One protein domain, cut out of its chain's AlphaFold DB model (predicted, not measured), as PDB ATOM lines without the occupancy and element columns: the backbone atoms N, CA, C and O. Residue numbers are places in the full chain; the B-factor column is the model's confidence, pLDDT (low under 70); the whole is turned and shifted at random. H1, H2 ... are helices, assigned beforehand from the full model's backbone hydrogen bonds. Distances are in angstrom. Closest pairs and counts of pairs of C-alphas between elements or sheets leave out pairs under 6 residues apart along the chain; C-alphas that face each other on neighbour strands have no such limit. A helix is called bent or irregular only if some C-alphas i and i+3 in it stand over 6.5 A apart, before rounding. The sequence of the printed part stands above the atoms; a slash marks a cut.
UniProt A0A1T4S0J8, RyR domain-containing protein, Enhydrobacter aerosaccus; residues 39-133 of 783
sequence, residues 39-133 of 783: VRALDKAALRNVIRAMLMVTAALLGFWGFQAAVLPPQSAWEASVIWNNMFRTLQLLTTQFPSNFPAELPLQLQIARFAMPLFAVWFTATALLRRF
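This is residues 39 to 133 of the 783 residues of the protein "RyR domain-containing protein" of Enhydrobacter aerosaccus (UniProt A0A1T4S0J8). Two long helices, H1 and H4, make a V that is closed where H1 ends and H4 begins and open at the other end, with H3 packed across both near the closed end. Residues 39 to 51 of H1 and 125 to 133 of H4 stick out as two separate arms, while the five-residue H2 sits at the far end, beside the last residues of H1. The printed part has 95 residues with four named helices, in the order H1, H2, H3, H4, and no named strand; the class is all helix. It is loose, with a radius of gyration of the C-alphas of 16.1 A, and spans 54 by 24 by 22 A, H1 making most of the length.

H1, residues 39 to 69, touches H4, residues 108 to 133, with its residues 56 to 67 alone, against residues 108 to 120 of H4. The closest C-alphas are those of Gly 66 and Leu 110, 4.4 A apart. The two run opposite ways at a steep tilt of 36 degrees, only just past shallow. H3, residues 80 to 95, touches H1 at residues 60 to 68 of H1 alone, with the C-alphas of Gly 63 and Thr 90 closest at 5.4 A. They run opposite ways at a steep tilt of 56 degrees. H3 touches H4 with residues 93 to 95 alone; the closest C-alphas, of Leu 94 and Pro 118, are 4.6 A apart, and the two run the same way at a steep tilt of 53 degrees. The helix packing is mostly crossed. H2, residues 74 to 78, and H1 only just touch, only at the corner by their link, with 3 pairs of C-alphas within 8 A, those of Gln 68 and Ala 77 closest at 5.6 A. H2 and H3 are close but not clearly touching, while H2 and H4 are apart. O i to N i+4 pairs within hydrogen-bond range number 26 of 27 in H1, 10 of 12 in H3, 20 of 22 in H4 and 0 of 1 in H2, where 1 of 2 O i to N i+3 pairs is.

H1 begins at C-alpha 39 (248.741, 245.610, 347.466) and measures 44.9 A. H2 is irregular, but only just: C-alphas 75 and 78 are 6.6 A apart. H3 measures 24.1 A. H4 measures 37.6 A, has a kink of 25 degrees near residue 115 and ends at C-alpha 133 (227.030, 237.115, 358.047).

The C-alphas farthest apart, of Val 39 and Pro 73, are 53.9 A from each other. The printed part has no cut. The links H1 to H2 and H2 to H3 are tight; H3 to H4 is long, residues 96 to 107. Mean pLDDT of the printed part is 79.9, with residues 39 to 46, 100 to 104 and 131 to 133 under 70.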
ATOM      1  N   VAL A  39     249.172 244.980 348.726       34.72
ATOM      2  CA  VAL A  39     248.741 245.610 347.466       34.72
ATOM      3  C   VAL A  39     248.446 244.544 346.397       34.72
ATOM      4  O   VAL A  39     247.400 244.589 345.757       34.72
ATOM      5  N   ARG A  40     249.275 243.491 346.283       37.00
ATOM      6  CA  ARG A  40     249.035 242.368 345.343       37.00
ATOM      7  C   ARG A  40     247.848 241.461 345.718       37.00
ATOM      8  O   ARG A  40     247.291 240.787 344.854       37.00
ATOM      9  N   ALA A  41     247.459 241.390 346.993       38.66
ATOM     10  CA  ALA A  41     246.349 240.554 347.460       38.66
ATOM     11  C   ALA A  41     244.973 241.170 347.154       38.66
ATOM     12  O   ALA A  41     244.034 240.431 346.838       38.66
ATOM     13  N   LEU A  42     244.873 242.504 347.193       46.34
ATOM     14  CA  LEU A  42     243.696 243.253 346.734       46.34
ATOM     15  C   LEU A  42     243.446 243.014 345.237       46.34
ATOM     16  O   LEU A  42     242.313 242.732 344.841       46.34
ATOM     17  N   ASP A  43     244.517 242.962 344.444       52.38
ATOM     18  CA  ASP A  43     244.462 242.699 343.002       52.38
ATOM     19  C   ASP A  43     243.919 241.295 342.676       52.38
ATOM     20  O   ASP A  43     243.049 241.116 341.826       52.38
ATOM     21  N   LYS A  44     244.324 240.270 343.440       57.12
ATOM     22  CA  LYS A  44     243.811 238.896 343.263       57.12
ATOM     23  C   LYS A  44     242.336 238.745 343.642       57.12
ATOM     24  O   LYS A  44     241.661 237.848 343.134       57.12
ATOM     25  N   ALA A  45     241.816 239.530 344.583       60.53
ATOM     26  CA  ALA A  45     240.398 239.493 344.948       60.53
ATOM     27  C   ALA A  45     239.527 240.200 343.898       60.53
ATOM     28  O   ALA A  45     238.501 239.646 343.499       60.53
ATOM     29  N   ALA A  46     239.977 241.360 343.411       64.56
ATOM     30  CA  ALA A  46     239.341 242.078 342.314       64.56
ATOM     31  C   ALA A  46     239.337 241.237 341.027       64.56
ATOM     32  O   ALA A  46     238.270 240.994 340.468       64.56
ATOM     33  N   LEU A  47     240.484 240.663 340.645       72.75
ATOM     34  CA  LEU A  47     240.611 239.778 339.484       72.75
ATOM     35  C   LEU A  47     239.686 238.556 339.578       72.75
ATOM     36  O   LEU A  47     239.012 238.210 338.612       72.75
ATOM     37  N   ARG A  48     239.578 237.926 340.758       75.19
ATOM     38  CA  ARG A  48     238.623 236.825 340.976       75.19
ATOM     39  C   ARG A  48     237.178 237.278 340.791       75.19
ATOM     40  O   ARG A  48     236.407 236.539 340.195       75.19
ATOM     41  N   ASN A  49     236.793 238.457 341.277       74.38
ATOM     42  CA  ASN A  49     235.433 238.968 341.082       74.38
ATOM     43  C   ASN A  49     235.154 239.293 339.602       74.38
ATOM     44  O   ASN A  49     234.067 238.990 339.119       74.38
ATOM     45  N   VAL A  50     236.144 239.820 338.872       79.25
ATOM     46  CA  VAL A  50     236.052 240.085 337.427       79.25
ATOM     47  C   VAL A  50     235.882 238.787 336.633       79.25
ATOM     48  O   VAL A  50     234.955 238.688 335.837       79.25
ATOM     49  N   ILE A  51     236.689 237.755 336.909       83.19
ATOM     50  CA  ILE A  51     236.563 236.434 336.263       83.19
ATOM     51  C   ILE A  51     235.165 235.844 336.499       83.19
ATOM     52  O   ILE A  51     234.551 235.299 335.588       83.19
ATOM     53  N   ARG A  52     234.626 235.981 337.714       81.00
ATOM     54  CA  ARG A  52     233.276 235.496 338.049       81.00
ATOM     55  C   ARG A  52     232.181 236.238 337.295       81.00
ATOM     56  O   ARG A  52     231.242 235.605 336.823       81.00
ATOM     57  N   ALA A  53     232.299 237.560 337.188       82.19
ATOM     58  CA  ALA A  53     231.373 238.371 336.410       82.19
ATOM     59  C   ALA A  53     231.431 237.994 334.921       82.19
ATOM     60  O   ALA A  53     230.387 237.811 334.304       82.19
ATOM     61  N   MET A  54     232.634 237.781 334.375       86.88
ATOM     62  CA  MET A  54     232.817 237.311 332.998       86.88
ATOM     63  C   MET A  54     232.147 235.954 332.768       86.88
ATOM     64  O   MET A  54     231.391 235.827 331.816       86.88
ATOM     65  N   LEU A  55     232.334 234.976 333.661       89.12
ATOM     66  CA  LEU A  55     231.695 233.657 333.544       89.12
ATOM     67  C   LEU A  55     230.159 233.736 333.541       89.12
ATOM     68  O   LEU A  55     229.516 233.030 332.765       89.12
ATOM     69  N   MET A  56     229.572 234.612 334.365       86.06
ATOM     70  CA  MET A  56     228.124 234.850 334.372       86.06
ATOM     71  C   MET A  56     227.649 235.476 333.054       86.06
ATOM     72  O   MET A  56     226.664 235.025 332.475       86.06
ATOM     73  N   VAL A  57     228.366 236.487 332.554       89.88
ATOM     74  CA  VAL A  57     228.051 237.125 331.268       89.88
ATOM     75  C   VAL A  57     228.170 236.117 330.126       89.88
ATOM     76  O   VAL A  57     227.284 236.053 329.281       89.88
ATOM     77  N   THR A  58     229.201 235.268 330.120       92.12
ATOM     78  CA  THR A  58     229.357 234.201 329.124       92.12
ATOM     79  C   THR A  58     228.206 233.198 329.184       92.12
ATOM     80  O   THR A  58     227.662 232.848 328.140       92.12
ATOM     81  N   ALA A  59     227.778 232.769 330.376       91.31
ATOM     82  CA  ALA A  59     226.628 231.876 330.527       91.31
ATOM     83  C   ALA A  59     225.321 232.517 330.021       91.31
ATOM     84  O   ALA A  59     224.534 231.852 329.346       91.31
ATOM     85  N   ALA A  60     225.122 233.814 330.271       90.00
ATOM     86  CA  ALA A  60     223.976 234.560 329.759       90.00
ATOM     87  C   ALA A  60     224.014 234.692 328.226       90.00
ATOM     88  O   ALA A  60     223.005 234.460 327.563       90.00
ATOM     89  N   LEU A  61     225.180 234.986 327.641       93.06
ATOM     90  CA  LEU A  61     225.354 235.058 326.186       93.06
ATOM     91  C   LEU A  61     225.115 233.701 325.509       93.06
ATOM     92  O   LEU A  61     224.469 233.653 324.467       93.06
ATOM     93  N   LEU A  62     225.574 232.599 326.114       92.00
ATOM     94  CA  LEU A  62     225.295 231.239 325.637       92.00
ATOM     95  C   LEU A  62     223.802 230.896 325.719       92.00
ATOM     96  O   LEU A  62     223.279 230.254 324.810       92.00
ATOM     97  N   GLY A  63     223.108 231.355 326.766       89.94
ATOM     98  CA  GLY A  63     221.656 231.213 326.897       89.94
ATOM     99  C   GLY A  63     220.907 231.979 325.808       89.94
ATOM    100  O   GLY A  63     220.088 231.391 325.102       89.94
ATOM    101  N   PHE A  64     221.254 233.252 325.602       91.38
ATOM    102  CA  PHE A  64     220.671 234.086 324.550       91.38
ATOM    103  C   PHE A  64     220.925 233.498 323.160       91.38
ATOM    104  O   PHE A  64     219.988 233.320 322.384       91.38
ATOM    105  N   TRP A  65     222.169 233.116 322.864       90.50
ATOM    106  CA  TRP A  65     222.525 232.487 321.593       90.50
ATOM    107  C   TRP A  65     221.829 231.133 321.407       90.50
ATOM    108  O   TRP A  65     221.377 230.816 320.310       90.50
ATOM    109  N   GLY A  66     221.678 230.351 322.473       88.50
ATOM    110  CA  GLY A  66     220.934 229.096 322.456       88.50
ATOM    111  C   GLY A  66     219.462 229.270 322.112       88.50
ATOM    112  O   GLY A  66     218.940 228.518 321.291       88.50
ATOM    113  N   PHE A  67     218.812 230.290 322.674       87.31
ATOM    114  CA  PHE A  67     217.440 230.635 322.311       87.31
ATOM    115  C   PHE A  67     217.333 231.168 320.879       87.31
ATOM    116  O   PHE A  67     216.394 230.791 320.186       87.31
ATOM    117  N   GLN A  68     218.297 231.970 320.410       86.31
ATOM    118  CA  GLN A  68     218.308 232.481 319.034       86.31
ATOM    119  C   GLN A  68     218.532 231.388 317.987       86.31
ATOM    120  O   GLN A  68     217.851 231.362 316.967       86.31
ATOM    121  N   ALA A  69     219.441 230.449 318.254       83.38
ATOM    122  CA  ALA A  69     219.722 229.324 317.362       83.38
ATOM    123  C   ALA A  69     218.551 228.330 317.254       83.38
ATOM    124  O   ALA A  69     218.505 227.545 316.312       83.38
ATOM    125  N   ALA A  70     217.617 228.356 318.207       79.19
ATOM    126  CA  ALA A  70     216.445 227.487 318.230       79.19
ATOM    127  C   ALA A  70     215.204 228.088 317.533       79.19
ATOM    128  O   ALA A  70     214.167 227.427 317.472       79.19
ATOM    129  N   VAL A  71     215.279 229.326 317.023       80.19
ATOM    130  CA  VAL A  71     214.175 229.971 316.289       80.19
ATOM    131  C   VAL A  71     214.156 229.495 314.834       80.19
ATOM    132  O   VAL A  71     215.162 229.570 314.130       80.19
ATOM    133  N   LEU A  72     212.989 229.049 314.363       70.62
ATOM    134  CA  LEU A  72     212.744 228.673 312.970       70.62
ATOM    135  C   LEU A  72     211.559 229.483 312.407       70.62
ATOM    136  O   LEU A  72     210.521 229.536 313.071       70.62
ATOM    137  N   PRO A  73     211.664 230.071 311.195       77.50
ATOM    138  CA  PRO A  73     212.839 230.099 310.315       77.50
ATOM    139  C   PRO A  73     213.959 231.035 310.838       77.50
ATOM    140  O   PRO A  73     213.655 232.064 311.430       77.50
ATOM    141  N   PRO A  74     215.254 230.758 310.580       72.25
ATOM    142  CA  PRO A  74     216.383 231.484 311.199       72.25
ATOM    143  C   PRO A  74     216.411 233.001 310.954       72.25
ATOM    144  O   PRO A  74     216.989 233.764 311.722       72.25
ATOM    145  N   GLN A  75     215.783 233.443 309.869       77.19
ATOM    146  CA  GLN A  75     215.704 234.842 309.454       77.19
ATOM    147  C   GLN A  75     214.831 235.704 310.384       77.19
ATOM    148  O   GLN A  75     215.103 236.894 310.513       77.19
ATOM    149  N   SER A  76     213.864 235.120 311.104       79.94
ATOM    150  CA  SER A  76     213.065 235.845 312.107       79.94
ATOM    151  C   SER A  76     213.728 235.911 313.488       79.94
ATOM    152  O   SER A  76     213.275 236.658 314.353       79.94
ATOM    153  N   ALA A  77     214.838 235.193 313.713       75.81
ATOM    154  CA  ALA A  77     215.556 235.201 314.994       75.81
ATOM    155  C   ALA A  77     216.049 236.606 315.397       75.81
ATOM    156  O   ALA A  77     216.203 236.915 316.577       75.81
ATOM    157  N   TRP A  78     216.274 237.478 314.413       83.00
ATOM    158  CA  TRP A  78     216.794 238.830 314.618       83.00
ATOM    159  C   TRP A  78     215.716 239.918 314.589       83.00
ATOM    160  O   TRP A  78     216.038 241.104 314.605       83.00
ATOM    161  N   GLU A  79     214.436 239.541 314.590       88.50
ATOM    162  CA  GLU A  79     213.355 240.493 314.822       88.50
ATOM    163  C   GLU A  79     213.423 241.046 316.251       88.50
ATOM    164  O   GLU A  79     213.690 240.321 317.215       88.50
ATOM    165  N   ALA A  80     213.140 242.341 316.411       84.69
ATOM    166  CA  ALA A  80     213.238 243.017 317.704       84.69
ATOM    167  C   ALA A  80     212.393 242.329 318.795       84.69
ATOM    168  O   ALA A  80     212.856 242.153 319.921       84.69
ATOM    169  N   SER A  81     211.180 241.885 318.460       84.00
ATOM    170  CA  SER A  81     210.278 241.159 319.366       84.00
ATOM    171  C   SER A  81     210.878 239.834 319.859       84.00
ATOM    172  O   SER A  81     210.757 239.491 321.037       84.00
ATOM    173  N   VAL A  82     211.562 239.102 318.979       84.81
ATOM    174  CA  VAL A  82     212.198 237.812 319.273       84.81
ATOM    175  C   VAL A  82     213.447 238.005 320.128       84.81
ATOM    176  O   VAL A  82     213.628 237.283 321.108       84.81
ATOM    177  N   ILE A  83     214.251 239.032 319.837       86.69
ATOM    178  CA  ILE A  83     215.418 239.417 320.643       86.69
ATOM    179  C   ILE A  83     214.998 239.725 322.087       86.69
ATOM    180  O   ILE A  83     215.567 239.159 323.024       86.69
ATOM    181  N   TRP A  84     213.975 240.567 322.281       87.12
ATOM    182  CA  TRP A  84     213.478 240.909 323.619       87.12
ATOM    183  C   TRP A  84     212.949 239.680 324.367       87.12
ATOM    184  O   TRP A  84     213.291 239.471 325.532       87.12
ATOM    185  N   ASN A  85     212.188 238.819 323.687       86.94
ATOM    186  CA  ASN A  85     211.668 237.584 324.273       86.94
ATOM    187  C   ASN A  85     212.780 236.599 324.658       86.94
ATOM    188  O   ASN A  85     212.732 236.005 325.734       86.94
ATOM    189  N   ASN A  86     213.796 236.427 323.816       88.81
ATOM    190  CA  ASN A  86     214.902 235.511 324.085       88.81
ATOM    191  C   ASN A  86     215.842 236.046 325.173       88.81
ATOM    192  O   ASN A  86     216.356 235.263 325.976       88.81
ATOM    193  N   MET A  87     215.999 237.367 325.291       88.62
ATOM    194  CA  MET A  87     216.679 237.976 326.436       88.62
ATOM    195  C   MET A  87     215.899 237.749 327.737       88.62
ATOM    196  O   MET A  87     216.482 237.333 328.738       88.62
ATOM    197  N   PHE A  88     214.576 237.928 327.715       87.88
ATOM    198  CA  PHE A  88     213.719 237.639 328.867       87.88
ATOM    199  C   PHE A  88     213.783 236.158 329.280       87.88
ATOM    200  O   PHE A  88     214.001 235.853 330.450       87.88
ATOM    201  N   ARG A  89     213.703 235.226 328.322       87.44
ATOM    202  CA  ARG A  89     213.852 233.777 328.569       87.44
ATOM    203  C   ARG A  89     215.222 233.413 329.140       87.44
ATOM    204  O   ARG A  89     215.320 232.546 330.001       87.44
ATOM    205  N   THR A  90     216.279 234.096 328.704       89.56
ATOM    206  CA  THR A  90     217.630 233.924 329.261       89.56
ATOM    207  C   THR A  90     217.682 234.327 330.736       89.56
ATOM    208  O   THR A  90     218.308 233.636 331.535       89.56
ATOM    209  N   LEU A  91     216.982 235.400 331.124       88.31
ATOM    210  CA  LEU A  91     216.857 235.801 332.529       88.31
ATOM    211  C   LEU A  91     216.022 234.803 333.345       88.31
ATOM    212  O   LEU A  91     216.370 234.529 334.491       88.31
ATOM    213  N   GLN A  92     214.977 234.206 332.764       89.62
ATOM    214  CA  GLN A  92     214.168 233.164 333.419       89.62
ATOM    215  C   GLN A  92     214.980 231.912 333.792       89.62
ATOM    216  O   GLN A  92     214.665 231.246 334.781       89.62
ATOM    217  N   LEU A  93     216.080 231.626 333.081       88.94
ATOM    218  CA  LEU A  93     216.982 230.533 333.453       88.94
ATOM    219  C   LEU A  93     217.607 230.730 334.843       88.94
ATOM    220  O   LEU A  93     217.932 229.738 335.485       88.94
ATOM    221  N   LEU A  94     217.744 231.966 335.351       86.44
ATOM    222  CA  LEU A  94     218.264 232.226 336.705       86.44
ATOM    223  C   LEU A  94     217.386 231.605 337.798       86.44
ATOM    224  O   LEU A  94     217.898 231.195 338.837       86.44
ATOM    225  N   THR A  95     216.076 231.525 337.561       85.00
ATOM    226  CA  THR A  95     215.077 230.992 338.498       85.00
ATOM    227  C   THR A  95     214.630 229.579 338.126       85.00
ATOM    228  O   THR A  95     213.544 229.165 338.519       85.00
ATOM    229  N   THR A  96     215.457 228.864 337.346       83.38
ATOM    230  CA  THR A  96     215.211 227.504 336.828       83.38
ATOM    231  C   THR A  96     213.930 227.347 336.000       83.38
ATOM    232  O   THR A  96     213.502 226.223 335.730       83.38
ATOM    233  N   GLN A  97     213.341 228.450 335.533       82.06
ATOM    234  CA  GLN A  97     212.174 228.424 334.660       82.06
ATOM    235  C   GLN A  97     212.608 228.172 333.215       82.06
ATOM    236  O   GLN A  97     213.448 228.888 332.669       82.06
ATOM    237  N   PHE A  98     212.028 227.147 332.586       79.31
ATOM    238  CA  PHE A  98     212.297 226.789 331.194       79.31
ATOM    239  C   PHE A  98     210.986 226.758 330.389       79.31
ATOM    240  O   PHE A  98     209.989 226.251 330.909       79.31
ATOM    241  N   PRO A  99     210.947 227.278 329.147       77.25
ATOM    242  CA  PRO A  99     209.734 227.263 328.329       77.25
ATOM    243  C   PRO A  99     209.237 225.836 328.050       77.25
ATOM    244  O   PRO A  99     210.027 224.957 327.715       77.25
ATOM    245  N   SER A 100     207.923 225.610 328.128       67.00
ATOM    246  CA  SER A 100     207.305 224.286 327.925       67.00
ATOM    247  C   SER A 100     207.278 223.819 326.465       67.00
ATOM    248  O   SER A 100     207.147 222.627 326.208       67.00
ATOM    249  N   ASN A 101     207.401 224.744 325.509       67.56
ATOM    250  CA  ASN A 101     207.215 224.485 324.079       67.56
ATOM    251  C   ASN A 101     208.562 224.546 323.339       67.56
ATOM    252  O   ASN A 101     208.805 225.480 322.577       67.56
ATOM    253  N   PHE A 102     209.456 223.587 323.599       68.44
ATOM    254  CA  PHE A 102     210.775 223.498 322.959       68.44
ATOM    255  C   PHE A 102     211.006 222.108 322.335       68.44
ATOM    256  O   PHE A 102     210.499 221.123 322.874       68.44
ATOM    257  N   PRO A 103     211.746 222.004 321.213       67.31
ATOM    258  CA  PRO A 103     212.097 220.720 320.603       67.31
ATOM    259  C   PRO A 103     212.901 219.818 321.557       67.31
ATOM    260  O   PRO A 103     213.600 220.305 322.446       67.31
ATOM    261  N   ALA A 104     212.800 218.496 321.357       63.72
ATOM    262  CA  ALA A 104     213.416 217.484 322.225       63.72
ATOM    263  C   ALA A 104     214.955 217.572 322.274       63.72
ATOM    264  O   ALA A 104     215.561 217.264 323.300       63.72
ATOM    265  N   GLU A 105     215.583 218.034 321.190       75.06
ATOM    266  CA  GLU A 105     217.025 218.260 321.115       75.06
ATOM    267  C   GLU A 105     217.348 219.737 321.363       75.06
ATOM    268  O   GLU A 105     217.063 220.616 320.548       75.06
ATOM    269  N   LEU A 106     217.946 220.019 322.523       80.25
ATOM    270  CA  LEU A 106     218.372 221.365 322.895       80.25
ATOM    271  C   LEU A 106     219.795 221.641 322.389       80.25
ATOM    272  O   LEU A 106     220.679 220.819 322.651       80.25
ATOM    273  N   PRO A 107     220.059 222.816 321.782       87.00
ATOM    274  CA  PRO A 107     221.412 223.226 321.421       87.00
ATOM    275  C   PRO A 107     222.361 223.199 322.626       87.00
ATOM    276  O   PRO A 107     221.984 223.593 323.734       87.00
ATOM    277  N   LEU A 108     223.611 222.779 322.411       85.50
ATOM    278  CA  LEU A 108     224.603 222.596 323.479       85.50
ATOM    279  C   LEU A 108     224.813 223.872 324.310       85.50
ATOM    280  O   LEU A 108     224.871 223.814 325.538       85.50
ATOM    281  N   GLN A 109     224.854 225.037 323.659       88.94
ATOM    282  CA  GLN A 109     224.980 226.335 324.325       88.94
ATOM    283  C   GLN A 109     223.834 226.608 325.317       88.94
ATOM    284  O   GLN A 109     224.070 227.136 326.404       88.94
ATOM    285  N   LEU A 110     222.610 226.168 324.995       86.69
ATOM    286  CA  LEU A 110     221.443 226.324 325.862       86.69
ATOM    287  C   LEU A 110     221.475 225.327 327.026       86.69
ATOM    288  O   LEU A 110     221.090 225.680 328.140       86.69
ATOM    289  N   GLN A 111     221.978 224.106 326.801       87.31
ATOM    290  CA  GLN A 111     222.170 223.121 327.871       87.31
ATOM    291  C   GLN A 111     223.182 223.608 328.914       87.31
ATOM    292  O   GLN A 111     222.915 223.526 330.111       87.31
ATOM    293  N   ILE A 112     224.306 224.181 328.472       89.94
ATOM    294  CA  ILE A 112     225.318 224.752 329.371       89.94
ATOM    295  C   ILE A 112     224.712 225.902 330.186       89.94
ATOM    296  O   ILE A 112     224.821 225.914 331.415       89.94
ATOM    297  N   ALA A 113     224.021 226.841 329.530       90.00
ATOM    298  CA  ALA A 113     223.406 227.988 330.199       90.00
ATOM    299  C   ALA A 113     222.316 227.579 331.208       90.00
ATOM    300  O   ALA A 113     222.249 228.150 332.297       90.00
ATOM    301  N   ARG A 114     221.510 226.556 330.886       87.75
ATOM    302  CA  ARG A 114     220.422 226.039 331.736       87.75
ATOM    303  C   ARG A 114     220.897 225.613 333.125       87.75
ATOM    304  O   ARG A 114     220.164 225.809 334.089       87.75
ATOM    305  N   PHE A 115     222.096 225.042 333.233       90.00
ATOM    306  CA  PHE A 115     222.664 224.623 334.518       90.00
ATOM    307  C   PHE A 115     223.608 225.671 335.120       90.00
ATOM    308  O   PHE A 115     223.618 225.858 336.337       90.00
ATOM    309  N   ALA A 116     224.369 226.390 334.290       90.06
ATOM    310  CA  ALA A 116     225.327 227.387 334.760       90.06
ATOM    311  C   ALA A 116     224.649 228.619 335.385       90.06
ATOM    312  O   ALA A 116     225.099 229.094 336.427       90.06
ATOM    313  N   MET A 117     223.556 229.119 334.794       90.31
ATOM    314  CA  MET A 117     222.875 230.340 335.253       90.31
ATOM    315  C   MET A 117     222.300 230.207 336.680       90.31
ATOM    316  O   MET A 117     222.653 231.037 337.522       90.31
ATOM    317  N   PRO A 118     221.509 229.163 337.023       90.31
ATOM    318  CA  PRO A 118     221.073 228.943 338.405       90.31
ATOM    319  C   PRO A 118     222.240 228.740 339.375       90.31
ATOM    320  O   PRO A 118     222.234 229.285 340.478       90.31
ATOM    321  N   LEU A 119     223.261 227.973 338.973       90.00
ATOM    322  CA  LEU A 119     224.407 227.672 339.829       90.00
ATOM    323  C   LEU A 119     225.176 228.945 340.195       90.00
ATOM    324  O   LEU A 119     225.505 229.160 341.364       90.00
ATOM    325  N   PHE A 120     225.422 229.820 339.217       89.06
ATOM    326  CA  PHE A 120     226.043 231.108 339.482       89.06
ATOM    327  C   PHE A 120     225.128 232.012 340.312       89.06
ATOM    328  O   PHE A 120     225.620 232.635 341.250       89.06
ATOM    329  N   ALA A 121     223.817 232.053 340.057       85.44
ATOM    330  CA  ALA A 121     222.878 232.847 340.857       85.44
ATOM    331  C   ALA A 121     222.890 232.444 342.343       85.44
ATOM    332  O   ALA A 121     222.993 233.305 343.224       85.44
ATOM    333  N   VAL A 122     222.874 231.135 342.624       88.50
ATOM    334  CA  VAL A 122     223.012 230.583 343.980       88.50
ATOM    335  C   VAL A 122     224.375 230.933 344.564       88.50
ATOM    336  O   VAL A 122     224.453 231.389 345.700       88.50
ATOM    337  N   TRP A 123     225.456 230.782 343.801       85.19
ATOM    338  CA  TRP A 123     226.805 231.073 344.281       85.19
ATOM    339  C   TRP A 123     227.039 232.561 344.593       85.19
ATOM    340  O   TRP A 123     227.626 232.890 345.627       85.19
ATOM    341  N   PHE A 124     226.557 233.480 343.752       82.06
ATOM    342  CA  PHE A 124     226.629 234.925 343.994       82.06
ATOM    343  C   PHE A 124     225.783 235.330 345.202       82.06
ATOM    344  O   PHE A 124     226.274 236.039 346.080       82.06
ATOM    345  N   THR A 125     224.557 234.814 345.301       81.88
ATOM    346  CA  THR A 125     223.690 235.046 346.463       81.88
ATOM    347  C   THR A 125     224.333 234.502 347.738       81.88
ATOM    348  O   THR A 125     224.457 235.230 348.716       81.88
ATOM    349  N   ALA A 126     224.838 233.266 347.722       82.06
ATOM    350  CA  ALA A 126     225.498 232.646 348.866       82.06
ATOM    351  C   ALA A 126     226.766 233.402 349.278       82.06
ATOM    352  O   ALA A 126     226.977 233.642 350.461       82.06
ATOM    353  N   THR A 127     227.606 233.831 348.332       76.38
ATOM    354  CA  THR A 127     228.817 234.605 348.655       76.38
ATOM    355  C   THR A 127     228.500 236.005 349.181       76.38
ATOM    356  O   THR A 127     229.178 236.460 350.101       76.38
ATOM    357  N   ALA A 128     227.466 236.677 348.666       74.75
ATOM    358  CA  ALA A 128     226.986 237.952 349.201       74.75
ATOM    359  C   ALA A 128     226.401 237.795 350.617       74.75
ATOM    360  O   ALA A 128     226.718 238.581 351.512       74.75
ATOM    361  N   LEU A 129     225.621 236.735 350.844       73.88
ATOM    362  CA  LEU A 129     225.042 236.403 352.143       73.88
ATOM    363  C   LEU A 129     226.144 236.071 353.164       73.88
ATOM    364  O   LEU A 129     226.203 236.672 354.233       73.88
ATOM    365  N   LEU A 130     227.085 235.190 352.810       70.00
ATOM    366  CA  LEU A 130     228.223 234.822 353.658       70.00
ATOM    367  C   LEU A 130     229.102 236.031 354.003       70.00
ATOM    368  O   LEU A 130     229.566 236.137 355.135       70.00
ATOM    369  N   ARG A 131     229.293 236.988 353.085       66.25
ATOM    370  CA  ARG A 131     229.994 238.250 353.389       66.25
ATOM    371  C   ARG A 131     229.261 239.076 354.449       66.25
ATOM    372  O   ARG A 131     229.910 239.586 355.358       66.25
ATOM    373  N   ARG A 132     227.927 239.146 354.382       65.25
ATOM    374  CA  ARG A 132     227.092 239.874 355.352       65.25
ATOM    375  C   ARG A 132     227.045 239.197 356.728       65.25
ATOM    376  O   ARG A 132     226.999 239.895 357.737       65.25
ATOM    377  N   PHE A 133     227.093 237.865 356.785       62.88
ATOM    378  CA  PHE A 133     227.030 237.115 358.047       62.88
ATOM    379  C   PHE A 133     228.391 236.803 358.679       62.88
ATOM    380  O   PHE A 133     228.446 236.618 359.891       62.88
TER     381      PHE A 133